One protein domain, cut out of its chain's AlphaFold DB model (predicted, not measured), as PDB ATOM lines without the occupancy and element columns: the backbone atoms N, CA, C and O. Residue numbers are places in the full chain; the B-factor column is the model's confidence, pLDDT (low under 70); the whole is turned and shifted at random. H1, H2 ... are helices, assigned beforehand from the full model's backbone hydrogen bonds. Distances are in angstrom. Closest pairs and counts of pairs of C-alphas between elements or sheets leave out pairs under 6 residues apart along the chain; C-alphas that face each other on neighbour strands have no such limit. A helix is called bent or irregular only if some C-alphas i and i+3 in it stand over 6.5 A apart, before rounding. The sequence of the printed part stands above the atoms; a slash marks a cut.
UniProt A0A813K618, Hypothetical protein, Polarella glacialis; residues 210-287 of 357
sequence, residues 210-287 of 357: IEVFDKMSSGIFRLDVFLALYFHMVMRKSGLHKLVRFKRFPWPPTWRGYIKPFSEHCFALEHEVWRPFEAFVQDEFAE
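Overview. This is residues 210 to 287 of the 357 residues of the protein "Hypothetical protein" of Polarella glacialis (UniProt A0A813K618). A long helix, H3, runs through the middle of a small helical domain; it begins by the corner of a V made by H1 and H2, and the short helix H4 crosses it on the same side as H1. The long stretch of residues 239 to 254, with no named element, folds back from the end of H2 to the start of H3 on the side of H3 away from H1 and H4. The printed part has 78 residues with four named helices, H1 H2 H3 H4 in chain order, and no named strand; its class is all helix. It is compact, with a radius of gyration of the C-alphas of 12.7 A, and rounded, spanning 37 by 30 by 21 A.

Along the chain. H3, the longest helix, holds residues 255 to 271 and measures 22.1 A from first to last C-alpha, beginning at C-alpha 255 (125.263, 154.271, 153.080). It is irregular: C-alphas 257 and 260 are 7.0 A apart, and its line is a rough one. H2, residues 223 to 238, measures 22.5 A. H1, residues 210 to 218, measures 12.2 A and begins at C-alpha 210 (129.426, 153.488, 161.596). H4, residues 277 to 285, measures 10.5 A and ends at C-alpha 285 (139.338, 154.722, 163.048).

Arrangement. H3 is the hub, touching the three other helices, and the helix packing is mostly crossed, with one of four touching pairs at a shallow tilt. H2 touches H3 with residues 224 to 231 alone, at a steep tilt of 38 degrees, the same way; their closest C-alphas, of Asp 224 and Trp 255, are 5.4 A apart. H4 touches residues 260 to 264 of H3 alone, at a steep tilt of 59 degrees, the same way; the closest C-alphas, of Glu 264 and Phe 277, are 5.6 A apart. H1 and H3 only just touch, with 3 pairs of C-alphas within 8 A; of H3, residue 255 alone takes part, and the C-alphas of Phe 213 and Trp 255 are closest at 6.4 A. Their tilt is a shallow 26 degrees, opposite ways. H1 touches residues 223 to 225 of H2 alone, at a steep tilt of 58 degrees, opposite ways; the closest C-alphas, of Met 216 and Leu 223, are 5.1 A apart. H1 and H4 are close but not clearly touching, with the C-alphas of Ile 210 and Glu 278 closest at 7.1 A. H2 and H4 are apart. In H1, H2 and H4 every O i to N i+4 pair is within hydrogen-bond range; in H3 11 of 13 are.

Size, cuts and confidence. The two C-alphas farthest apart, of Ile 220 and Glu 272, are 37.7 A apart. The printed part has no cut. The link from H2 to H3 is long, with 16 residues; those from H1 to H2 and from H3 to H4 are tight. The mean pLDDT of the printed part is 83.2, and residues 247 to 250 and 285 to 287 are under 70.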
ATOM      1  N   ILE A 210     130.458 154.508 161.842       88.19
ATOM      2  CA  ILE A 210     129.426 153.488 161.596       88.19
ATOM      3  C   ILE A 210     128.107 153.942 162.216       88.19
ATOM      4  O   ILE A 210     127.084 153.993 161.534       88.19
ATOM      5  N   GLU A 211     128.142 154.346 163.486       88.25
ATOM      6  CA  GLU A 211     126.957 154.809 164.205       88.25
ATOM      7  C   GLU A 211     126.352 156.060 163.555       88.25
ATOM      8  O   GLU A 211     125.130 156.170 163.427       88.25
ATOM      9  N   VAL A 212     127.200 156.986 163.099       89.44
ATOM     10  CA  VAL A 212     126.769 158.181 162.364       89.44
ATOM     11  C   VAL A 212     125.994 157.802 161.107       89.44
ATOM     12  O   VAL A 212     124.854 158.241 160.922       89.44
ATOM     13  N   PHE A 213     126.565 156.949 160.256       89.56
ATOM     14  CA  PHE A 213     125.900 156.544 159.025       89.56
ATOM     15  C   PHE A 213     124.649 155.690 159.269       89.56
ATOM     16  O   PHE A 213     123.657 155.845 158.549       89.56
ATOM     17  N   ASP A 214     124.638 154.824 160.284       89.38
ATOM     18  CA  ASP A 214     123.448 154.045 160.637       89.38
ATOM     19  C   ASP A 214     122.314 154.952 161.149       89.38
ATOM     20  O   ASP A 214     121.150 154.766 160.768       89.38
ATOM     21  N   LYS A 215     122.626 156.000 161.926       88.12
ATOM     22  CA  LYS A 215     121.640 157.014 162.339       88.12
ATOM     23  C   LYS A 215     121.088 157.794 161.146       88.12
ATOM     24  O   LYS A 215     119.874 157.972 161.045       88.12
ATOM     25  N   MET A 216     121.940 158.194 160.201       88.75
ATOM     26  CA  MET A 216     121.486 158.837 158.959       88.75
ATOM     27  C   MET A 216     120.579 157.928 158.120       88.75
ATOM     28  O   MET A 216     119.624 158.410 157.508       88.75
ATOM     29  N   SER A 217     120.864 156.623 158.117       89.38
ATOM     30  CA  SER A 217     120.153 155.611 157.323       89.38
ATOM     31  C   SER A 217     118.820 155.174 157.926       89.38
ATOM     32  O   SER A 217     117.946 154.691 157.210       89.38
ATOM     33  N   SER A 218     118.646 155.316 159.237       86.06
ATOM     34  CA  SER A 218     117.416 154.933 159.945       86.06
ATOM     35  C   SER A 218     116.473 156.112 160.218       86.06
ATOM     36  O   SER A 218     115.332 155.908 160.640       86.06
ATOM     37  N   GLY A 219     116.912 157.349 159.958       77.50
ATOM     38  CA  GLY A 219     116.096 158.551 160.113       77.50
ATOM     39  C   GLY A 219     115.004 158.704 159.046       77.50
ATOM     40  O   GLY A 219     115.096 158.174 157.940       77.50
ATOM     41  N   ILE A 220     113.980 159.505 159.365       76.38
ATOM     42  CA  ILE A 220     112.833 159.781 158.473       76.38
ATOM     43  C   ILE A 220     113.287 160.398 157.141       76.38
ATOM     44  O   ILE A 220     112.739 160.074 156.093       76.38
ATOM     45  N   PHE A 221     114.302 161.263 157.176       80.31
ATOM     46  CA  PHE A 221     114.774 162.011 156.007       80.31
ATOM     47  C   PHE A 221     115.906 161.326 155.232       80.31
ATOM     48  O   PHE A 221     116.386 161.918 154.269       80.31
ATOM     49  N   ARG A 222     116.334 160.115 155.633       88.50
ATOM     50  CA  ARG A 222     117.351 159.310 154.925       88.50
ATOM     51  C   ARG A 222     118.527 160.150 154.410       88.50
ATOM     52  O   ARG A 222     118.812 160.194 153.214       88.50
ATOM     53  N   LEU A 223     119.192 160.861 155.328       87.94
ATOM     54  CA  LEU A 223     120.306 161.760 154.988       87.94
ATOM     55  C   LEU A 223     121.464 161.020 154.307       87.94
ATOM     56  O   LEU A 223     122.197 161.618 153.523       87.94
ATOM     57  N   ASP A 224     121.572 159.711 154.543       92.19
ATOM     58  CA  ASP A 224     122.526 158.832 153.875       92.19
ATOM     59  C   ASP A 224     122.383 158.853 152.346       92.19
ATOM     60  O   ASP A 224     123.371 158.649 151.645       92.19
ATOM     61  N   VAL A 225     121.186 159.143 151.820       90.38
ATOM     62  CA  VAL A 225     120.944 159.235 150.376       90.38
ATOM     63  C   VAL A 225     121.590 160.473 149.772       90.38
ATOM     64  O   VAL A 225     122.371 160.373 148.824       90.38
ATOM     65  N   PHE A 226     121.306 161.644 150.344       87.88
ATOM     66  CA  PHE A 226     121.910 162.904 149.908       87.88
ATOM     67  C   PHE A 226     123.430 162.846 150.024       87.88
ATOM     68  O   PHE A 226     124.149 163.244 149.106       87.88
ATOM     69  N   LEU A 227     123.907 162.276 151.129       87.69
ATOM     70  CA  LEU A 227     125.321 162.120 151.391       87.69
ATOM     71  C   LEU A 227     125.985 161.154 150.400       87.69
ATOM     72  O   LEU A 227     127.062 161.455 149.901       87.69
ATOM     73  N   ALA A 228     125.337 160.045 150.031       90.12
ATOM     74  CA  ALA A 228     125.859 159.111 149.029       90.12
ATOM     75  C   ALA A 228     125.951 159.735 147.630       90.12
ATOM     76  O   ALA A 228     126.939 159.522 146.923       90.12
ATOM     77  N   LEU A 229     124.955 160.532 147.234       89.12
ATOM     78  CA  LEU A 229     124.985 161.270 145.968       89.12
ATOM     79  C   LEU A 229     126.108 162.310 145.959       89.12
ATOM     80  O   LEU A 229     126.857 162.410 144.986       89.12
ATOM     81  N   TYR A 230     126.259 163.053 147.055       86.19
ATOM     82  CA  TYR A 230     127.320 164.039 147.184       86.19
ATOM     83  C   TYR A 230     128.708 163.378 147.198       86.19
ATOM     84  O   TYR A 230     129.581 163.763 146.419       86.19
ATOM     85  N   PHE A 231     128.881 162.302 147.970       86.06
ATOM     86  CA  PHE A 231     130.086 161.473 147.975       86.06
ATOM     87  C   PHE A 231     130.435 160.987 146.565       86.06
ATOM     88  O   PHE A 231     131.577 161.115 146.129       86.06
ATOM     89  N   HIS A 232     129.453 160.511 145.793       86.50
ATOM     90  CA  HIS A 232     129.669 160.113 144.403       86.50
ATOM     91  C   HIS A 232     130.209 161.254 143.533       86.50
ATOM     92  O   HIS A 232     131.148 161.040 142.764       86.50
ATOM     93  N   MET A 233     129.671 162.470 143.662       84.88
ATOM     94  CA  MET A 233     130.184 163.633 142.933       84.88
ATOM     95  C   MET A 233     131.640 163.947 143.300       84.88
ATOM     96  O   MET A 233     132.450 164.205 142.407       84.88
ATOM     97  N   VAL A 234     131.993 163.878 144.588       80.56
ATOM     98  CA  VAL A 234     133.373 164.093 145.059       80.56
ATOM     99  C   VAL A 234     134.307 163.009 144.513       80.56
ATOM    100  O   VAL A 234     135.329 163.331 143.906       80.56
ATOM    101  N   MET A 235     133.922 161.732 144.610       83.00
ATOM    102  CA  MET A 235     134.694 160.603 144.064       83.00
ATOM    103  C   MET A 235     134.835 160.661 142.535       83.00
ATOM    104  O   MET A 235     135.812 160.170 141.957       83.00
ATOM    105  N   ARG A 236     133.867 161.277 141.843       82.31
ATOM    106  CA  ARG A 236     133.974 161.554 140.408       82.31
ATOM    107  C   ARG A 236     135.050 162.580 140.097       82.31
ATOM    108  O   ARG A 236     135.871 162.328 139.215       82.31
ATOM    109  N   LYS A 237     135.075 163.688 140.841       77.69
ATOM    110  CA  LYS A 237     136.079 164.750 140.691       77.69
ATOM    111  C   LYS A 237     137.496 164.270 141.018       77.69
ATOM    112  O   LYS A 237     138.418 164.619 140.288       77.69
ATOM    113  N   SER A 238     137.666 163.436 142.047       74.25
ATOM    114  CA  SER A 238     138.978 162.875 142.417       74.25
ATOM    115  C   SER A 238     139.470 161.781 141.461       74.25
ATOM    116  O   SER A 238     140.645 161.422 141.471       74.25
ATOM    117  N   GLY A 239     138.579 161.233 140.626       78.25
ATOM    118  CA  GLY A 239     138.876 160.111 139.735       78.25
ATOM    119  C   GLY A 239     138.767 158.733 140.396       78.25
ATOM    120  O   GLY A 239     138.776 157.737 139.674       78.25
ATOM    121  N   LEU A 240     138.559 158.665 141.717       78.69
ATOM    122  CA  LEU A 240     138.452 157.408 142.468       78.69
ATOM    123  C   LEU A 240     137.299 156.513 141.998       78.69
ATOM    124  O   LEU A 240     137.407 155.290 142.025       78.69
ATOM    125  N   HIS A 241     136.214 157.106 141.493       83.38
ATOM    126  CA  HIS A 241     135.088 156.351 140.929       83.38
ATOM    127  C   HIS A 241     135.478 155.367 139.810       83.38
ATOM    128  O   HIS A 241     134.719 154.446 139.536       83.38
ATOM    129  N   LYS A 242     136.620 155.568 139.134       82.75
ATOM    130  CA  LYS A 242     137.092 154.679 138.058       82.75
ATOM    131  C   LYS A 242     137.727 153.393 138.585       82.75
ATOM    132  O   LYS A 242     137.850 152.428 137.836       82.75
ATOM    133  N   LEU A 243     138.159 153.413 139.841       74.81
ATOM    134  CA  LEU A 243     138.938 152.351 140.472       74.81
ATOM    135  C   LEU A 243     138.009 151.338 141.147       74.81
ATOM    136  O   LEU A 243     138.280 150.144 141.149       74.81
ATOM    137  N   VAL A 244     136.846 151.800 141.610       77.88
ATOM    138  CA  VAL A 244     135.807 150.951 142.192       77.88
ATOM    139  C   VAL A 244     134.811 150.524 141.115       77.88
ATOM    140  O   VAL A 244     134.041 151.329 140.591       77.88
ATOM    141  N   ARG A 245     134.779 149.225 140.809       75.56
ATOM    142  CA  ARG A 245     133.745 148.626 139.953       75.56
ATOM    143  C   ARG A 245     132.628 148.040 140.806       75.56
ATOM    144  O   ARG A 245     132.832 147.058 141.517       75.56
ATOM    145  N   PHE A 246     131.430 148.610 140.709       74.38
ATOM    146  CA  PHE A 246     130.239 148.036 141.332       74.38
ATOM    147  C   PHE A 246     129.625 146.966 140.434       74.38
ATOM    148  O   PHE A 246     129.435 147.184 139.241       74.38
ATOM    149  N   LYS A 247     129.269 145.816 141.018       67.56
ATOM    150  CA  LYS A 247     128.635 144.705 140.287       67.56
ATOM    151  C   LYS A 247     127.183 144.990 139.874       67.56
ATOM    152  O   LYS A 247     126.678 144.339 138.969       67.56
ATOM    153  N   ARG A 248     126.497 145.927 140.541       64.44
ATOM    154  CA  ARG A 248     125.103 146.308 140.255       64.44
ATOM    155  C   ARG A 248     125.023 147.780 139.864       64.44
ATOM    156  O   ARG A 248     125.454 148.641 140.628       64.44
ATOM    157  N   PHE A 249     124.431 148.043 138.702       63.41
ATOM    158  CA  PHE A 249     124.013 149.374 138.273       63.41
ATOM    159  C   PHE A 249     122.493 149.378 138.012       63.41
ATOM    160  O   PHE A 249     122.015 148.462 137.340       63.41
ATOM    161  N   PRO A 250     121.739 150.376 138.509       68.00
ATOM    162  CA  PRO A 250     122.189 151.426 139.424       68.00
ATOM    163  C   PRO A 250     122.449 150.873 140.837       68.00
ATOM    164  O   PRO A 250     121.732 149.998 141.324       68.00
ATOM    165  N   TRP A 251     123.487 151.380 141.501       79.44
ATOM    166  CA  TRP A 251     123.693 151.134 142.930       79.44
ATOM    167  C   TRP A 251     122.668 151.948 143.735       79.44
ATOM    168  O   TRP A 251     122.384 153.089 143.363       79.44
ATOM    169  N   PRO A 252     122.102 151.415 144.834       87.38
ATOM    170  CA  PRO A 252     121.228 152.200 145.698       87.38
ATOM    171  C   PRO A 252     122.027 153.338 146.346       87.38
ATOM    172  O   PRO A 252     122.989 153.041 147.066       87.38
ATOM    173  N   PRO A 253     121.661 154.619 146.142       89.75
ATOM    174  CA  PRO A 253     122.429 155.736 146.661       89.75
ATOM    175  C   PRO A 253     122.178 155.901 148.143       89.75
ATOM    176  O   PRO A 253     121.335 156.670 148.557       89.75
ATOM    177  N   THR A 254     122.860 155.094 148.934       92.25
ATOM    178  CA  THR A 254     122.679 154.973 150.378       92.25
ATOM    179  C   THR A 254     124.025 154.646 151.002       92.25
ATOM    180  O   THR A 254     124.957 154.230 150.303       92.25
ATOM    181  N   TRP A 255     124.106 154.750 152.326       91.62
ATOM    182  CA  TRP A 255     125.263 154.271 153.080       91.62
ATOM    183  C   TRP A 255     125.613 152.819 152.709       91.62
ATOM    184  O   TRP A 255     126.708 152.543 152.225       91.62
ATOM    185  N   ARG A 256     124.645 151.902 152.837       91.38
ATOM    186  CA  ARG A 256     124.843 150.455 152.629       91.38
ATOM    187  C   ARG A 256     124.956 150.040 151.163       91.38
ATOM    188  O   ARG A 256     125.573 149.027 150.864       91.38
ATOM    189  N   GLY A 257     124.325 150.784 150.260       90.75
ATOM    190  CA  GLY A 257     124.305 150.466 148.833       90.75
ATOM    191  C   GLY A 257     125.491 151.025 148.053       90.75
ATOM    192  O   GLY A 257     125.781 150.510 146.974       90.75
ATOM    193  N   TYR A 258     126.171 152.050 148.581       89.44
ATOM    194  CA  TYR A 258     127.232 152.742 147.855       89.44
ATOM    195  C   TYR A 258     128.445 153.093 148.695       89.44
ATOM    196  O   TYR A 258     129.510 152.555 148.425       89.44
ATOM    197  N   ILE A 259     128.304 153.973 149.693       89.56
ATOM    198  CA  ILE A 259     129.465 154.531 150.404       89.56
ATOM    199  C   ILE A 259     130.247 153.406 151.095       89.56
ATOM    200  O   ILE A 259     131.449 153.294 150.893       89.56
ATOM    201  N   LYS A 260     129.559 152.527 151.833       90.50
ATOM    202  CA  LYS A 260     130.183 151.400 152.527       90.50
ATOM    203  C   LYS A 260     130.906 150.446 151.558       90.50
ATOM    204  O   LYS A 260     132.118 150.299 151.705       90.50
ATOM    205  N   PRO A 261     130.249 149.865 150.531       89.44
ATOM    206  CA  PRO A 261     130.948 149.003 149.575       89.44
ATOM    207  C   PRO A 261     132.055 149.718 148.789       89.44
ATOM    208  O   PRO A 261     133.040 149.088 148.410       89.44
ATOM    209  N   PHE A 262     131.910 151.024 148.530       88.62
ATOM    210  CA  PHE A 262     132.964 151.830 147.916       88.62
ATOM    211  C   PHE A 262     134.212 151.845 148.796       88.62
ATOM    212  O   PHE A 262     135.296 151.516 148.325       88.62
ATOM    213  N   SER A 263     134.047 152.201 150.072       87.44
ATOM    214  CA  SER A 263     135.135 152.266 151.044       87.44
ATOM    215  C   SER A 263     135.798 150.904 151.256       87.44
ATOM    216  O   SER A 263     137.021 150.837 151.274       87.44
ATOM    217  N   GLU A 264     135.023 149.817 151.330       87.81
ATOM    218  CA  GLU A 264     135.548 148.442 151.411       87.81
ATOM    219  C   GLU A 264     136.391 148.062 150.188       87.81
ATOM    220  O   GLU A 264     137.438 147.433 150.324       87.81
ATOM    221  N   HIS A 265     135.966 148.456 148.985       87.31
ATOM    222  CA  HIS A 265     136.736 148.199 147.768       87.31
ATOM    223  C   HIS A 265     138.016 149.044 147.737       87.31
ATOM    224  O   HIS A 265     139.079 148.516 147.430       87.31
ATOM    225  N   CYS A 266     137.948 150.330 148.093       83.25
ATOM    226  CA  CYS A 266     139.145 151.167 148.212       83.25
ATOM    227  C   CYS A 266     140.155 150.575 149.202       83.25
ATOM    228  O   CYS A 266     141.327 150.470 148.859       83.25
ATOM    229  N   PHE A 267     139.692 150.119 150.369       84.50
ATOM    230  CA  PHE A 267     140.540 149.445 151.352       84.50
ATOM    231  C   PHE A 267     141.183 148.178 150.769       84.50
ATOM    232  O   PHE A 267     142.391 147.986 150.874       84.50
ATOM    233  N   ALA A 268     140.398 147.338 150.089       86.25
ATOM    234  CA  ALA A 268     140.901 146.108 149.481       86.25
ATOM    235  C   ALA A 268     141.948 146.352 148.381       86.25
ATOM    236  O   ALA A 268     142.863 145.549 148.230       86.25
ATOM    237  N   LEU A 269     141.822 147.443 147.615       83.56
ATOM    238  CA  LEU A 269     142.818 147.835 146.611       83.56
ATOM    239  C   LEU A 269     144.127 148.305 147.245       83.56
ATOM    240  O   LEU A 269     145.177 148.143 146.634       83.56
ATOM    241  N   GLU A 270     144.065 148.907 148.430       79.81
ATOM    242  CA  GLU A 270     145.243 149.420 149.122       79.81
ATOM    243  C   GLU A 270     146.030 148.325 149.839       79.81
ATOM    244  O   GLU A 270     147.250 148.260 149.731       79.81
ATOM    245  N   HIS A 271     145.318 147.491 150.593       82.44
ATOM    246  CA  HIS A 271     145.908 146.503 151.498       82.44
ATOM    247  C   HIS A 271     146.056 145.126 150.869       82.44
ATOM    248  O   HIS A 271     146.491 144.194 151.539       82.44
ATOM    249  N   GLU A 272     145.604 144.969 149.624       86.75
ATOM    250  CA  GLU A 272     145.515 143.682 148.926       86.75
ATOM    251  C   GLU A 272     144.686 142.627 149.693       86.75
ATOM    252  O   GLU A 272     144.730 141.432 149.401       86.75
ATOM    253  N   VAL A 273     143.879 143.067 150.668       88.00
ATOM    254  CA  VAL A 273     143.050 142.226 151.534       88.00
ATOM    255  C   VAL A 273     141.674 142.857 151.686       88.00
ATOM    256  O   VAL A 273     141.529 143.990 152.147       88.00
ATOM    257  N   TRP A 274     140.632 142.101 151.336       90.44
ATOM    258  CA  TRP A 274     139.260 142.538 151.577       90.44
ATOM    259  C   TRP A 274     138.893 142.387 153.054       90.44
ATOM    260  O   TRP A 274     139.066 141.320 153.645       90.44
ATOM    261  N   ARG A 275     138.323 143.447 153.629       87.75
ATOM    262  CA  ARG A 275     137.758 143.453 154.980       87.75
ATOM    263  C   ARG A 275     136.414 144.181 154.972       87.75
ATOM    264  O   ARG A 275     136.260 145.143 154.215       87.75
ATOM    265  N   PRO A 276     135.449 143.762 155.808       90.38
ATOM    266  CA  PRO A 276     134.217 144.519 155.978       90.38
ATOM    267  C   PRO A 276     134.518 145.884 156.607       90.38
ATOM    268  O   PRO A 276     135.455 146.007 157.402       90.38
ATOM    269  N   PHE A 277     133.699 146.888 156.283       87.69
ATOM    270  CA  PHE A 277     133.883 148.262 156.758       87.69
ATOM    271  C   PHE A 277     134.024 148.343 158.271       87.69
ATOM    272  O   PHE A 277     134.916 149.015 158.769       87.69
ATOM    273  N   GLU A 278     133.188 147.611 159.006       88.69
ATOM    274  CA  GLU A 278     133.221 147.601 160.464       88.69
ATOM    275  C   GLU A 278     134.579 147.155 161.015       88.69
ATOM    276  O   GLU A 278     135.050 147.721 161.996       88.69
ATOM    277  N   ALA A 279     135.223 146.181 160.367       86.81
ATOM    278  CA  ALA A 279     136.477 145.622 160.847       86.81
ATOM    279  C   ALA A 279     137.647 146.585 160.640       86.81
ATOM    280  O   ALA A 279     138.417 146.803 161.568       86.81
ATOM    281  N   PHE A 280     137.786 147.180 159.451       83.00
ATOM    282  CA  PHE A 280     138.881 148.130 159.250       83.00
ATOM    283  C   PHE A 280     138.594 149.482 159.900       83.00
ATOM    284  O   PHE A 280     139.531 150.159 160.297       83.00
ATOM    285  N   VAL A 281     137.326 149.889 160.046       80.62
ATOM    286  CA  VAL A 281     137.008 151.094 160.816       80.62
ATOM    287  C   VAL A 281     137.377 150.920 162.268       80.62
ATOM    288  O   VAL A 281     137.906 151.850 162.855       80.62
ATOM    289  N   GLN A 282     137.173 149.739 162.838       78.31
ATOM    290  CA  GLN A 282     137.627 149.493 164.193       78.31
ATOM    291  C   GLN A 282     139.154 149.581 164.320       78.31
ATOM    292  O   GLN A 282     139.650 150.194 165.255       78.31
ATOM    293  N   ASP A 283     139.904 149.056 163.360       75.75
ATOM    294  CA  ASP A 283     141.367 149.066 163.458       75.75
ATOM    295  C   ASP A 283     141.988 150.431 163.121       75.75
ATOM    296  O   ASP A 283     142.948 150.852 163.762       75.75
ATOM    297  N   GLU A 284     141.443 151.137 162.127       71.88
ATOM    298  CA  GLU A 284     142.026 152.379 161.595       71.88
ATOM    299  C   GLU A 284     141.408 153.651 162.186       71.88
ATOM    300  O   GLU A 284     142.068 154.693 162.246       71.88
ATOM    301  N   PHE A 285     140.140 153.577 162.608       66.62
ATOM    302  CA  PHE A 285     139.338 154.722 163.048       66.62
ATOM    303  C   PHE A 285     138.758 154.567 164.459       66.62
ATOM    304  O   PHE A 285     138.343 155.587 165.013       66.62
ATOM    305  N   ALA A 286     138.689 153.365 165.061       62.31
ATOM    306  CA  ALA A 286     138.308 153.275 166.466       62.31
ATOM    307  C   ALA A 286     139.487 153.755 167.294       62.31
ATOM    308  O   ALA A 286     140.427 153.042 167.636       62.31
ATOM    309  N   GLU A 287     139.405 155.031 167.618       58.19
ATOM    310  CA  GLU A 287     140.142 155.602 168.713       58.19
ATOM    311  C   GLU A 287     139.917 154.732 169.952       58.19
ATOM    312  O   GLU A 287     138.781 154.502 170.366       58.19
TER     313      GLU A 287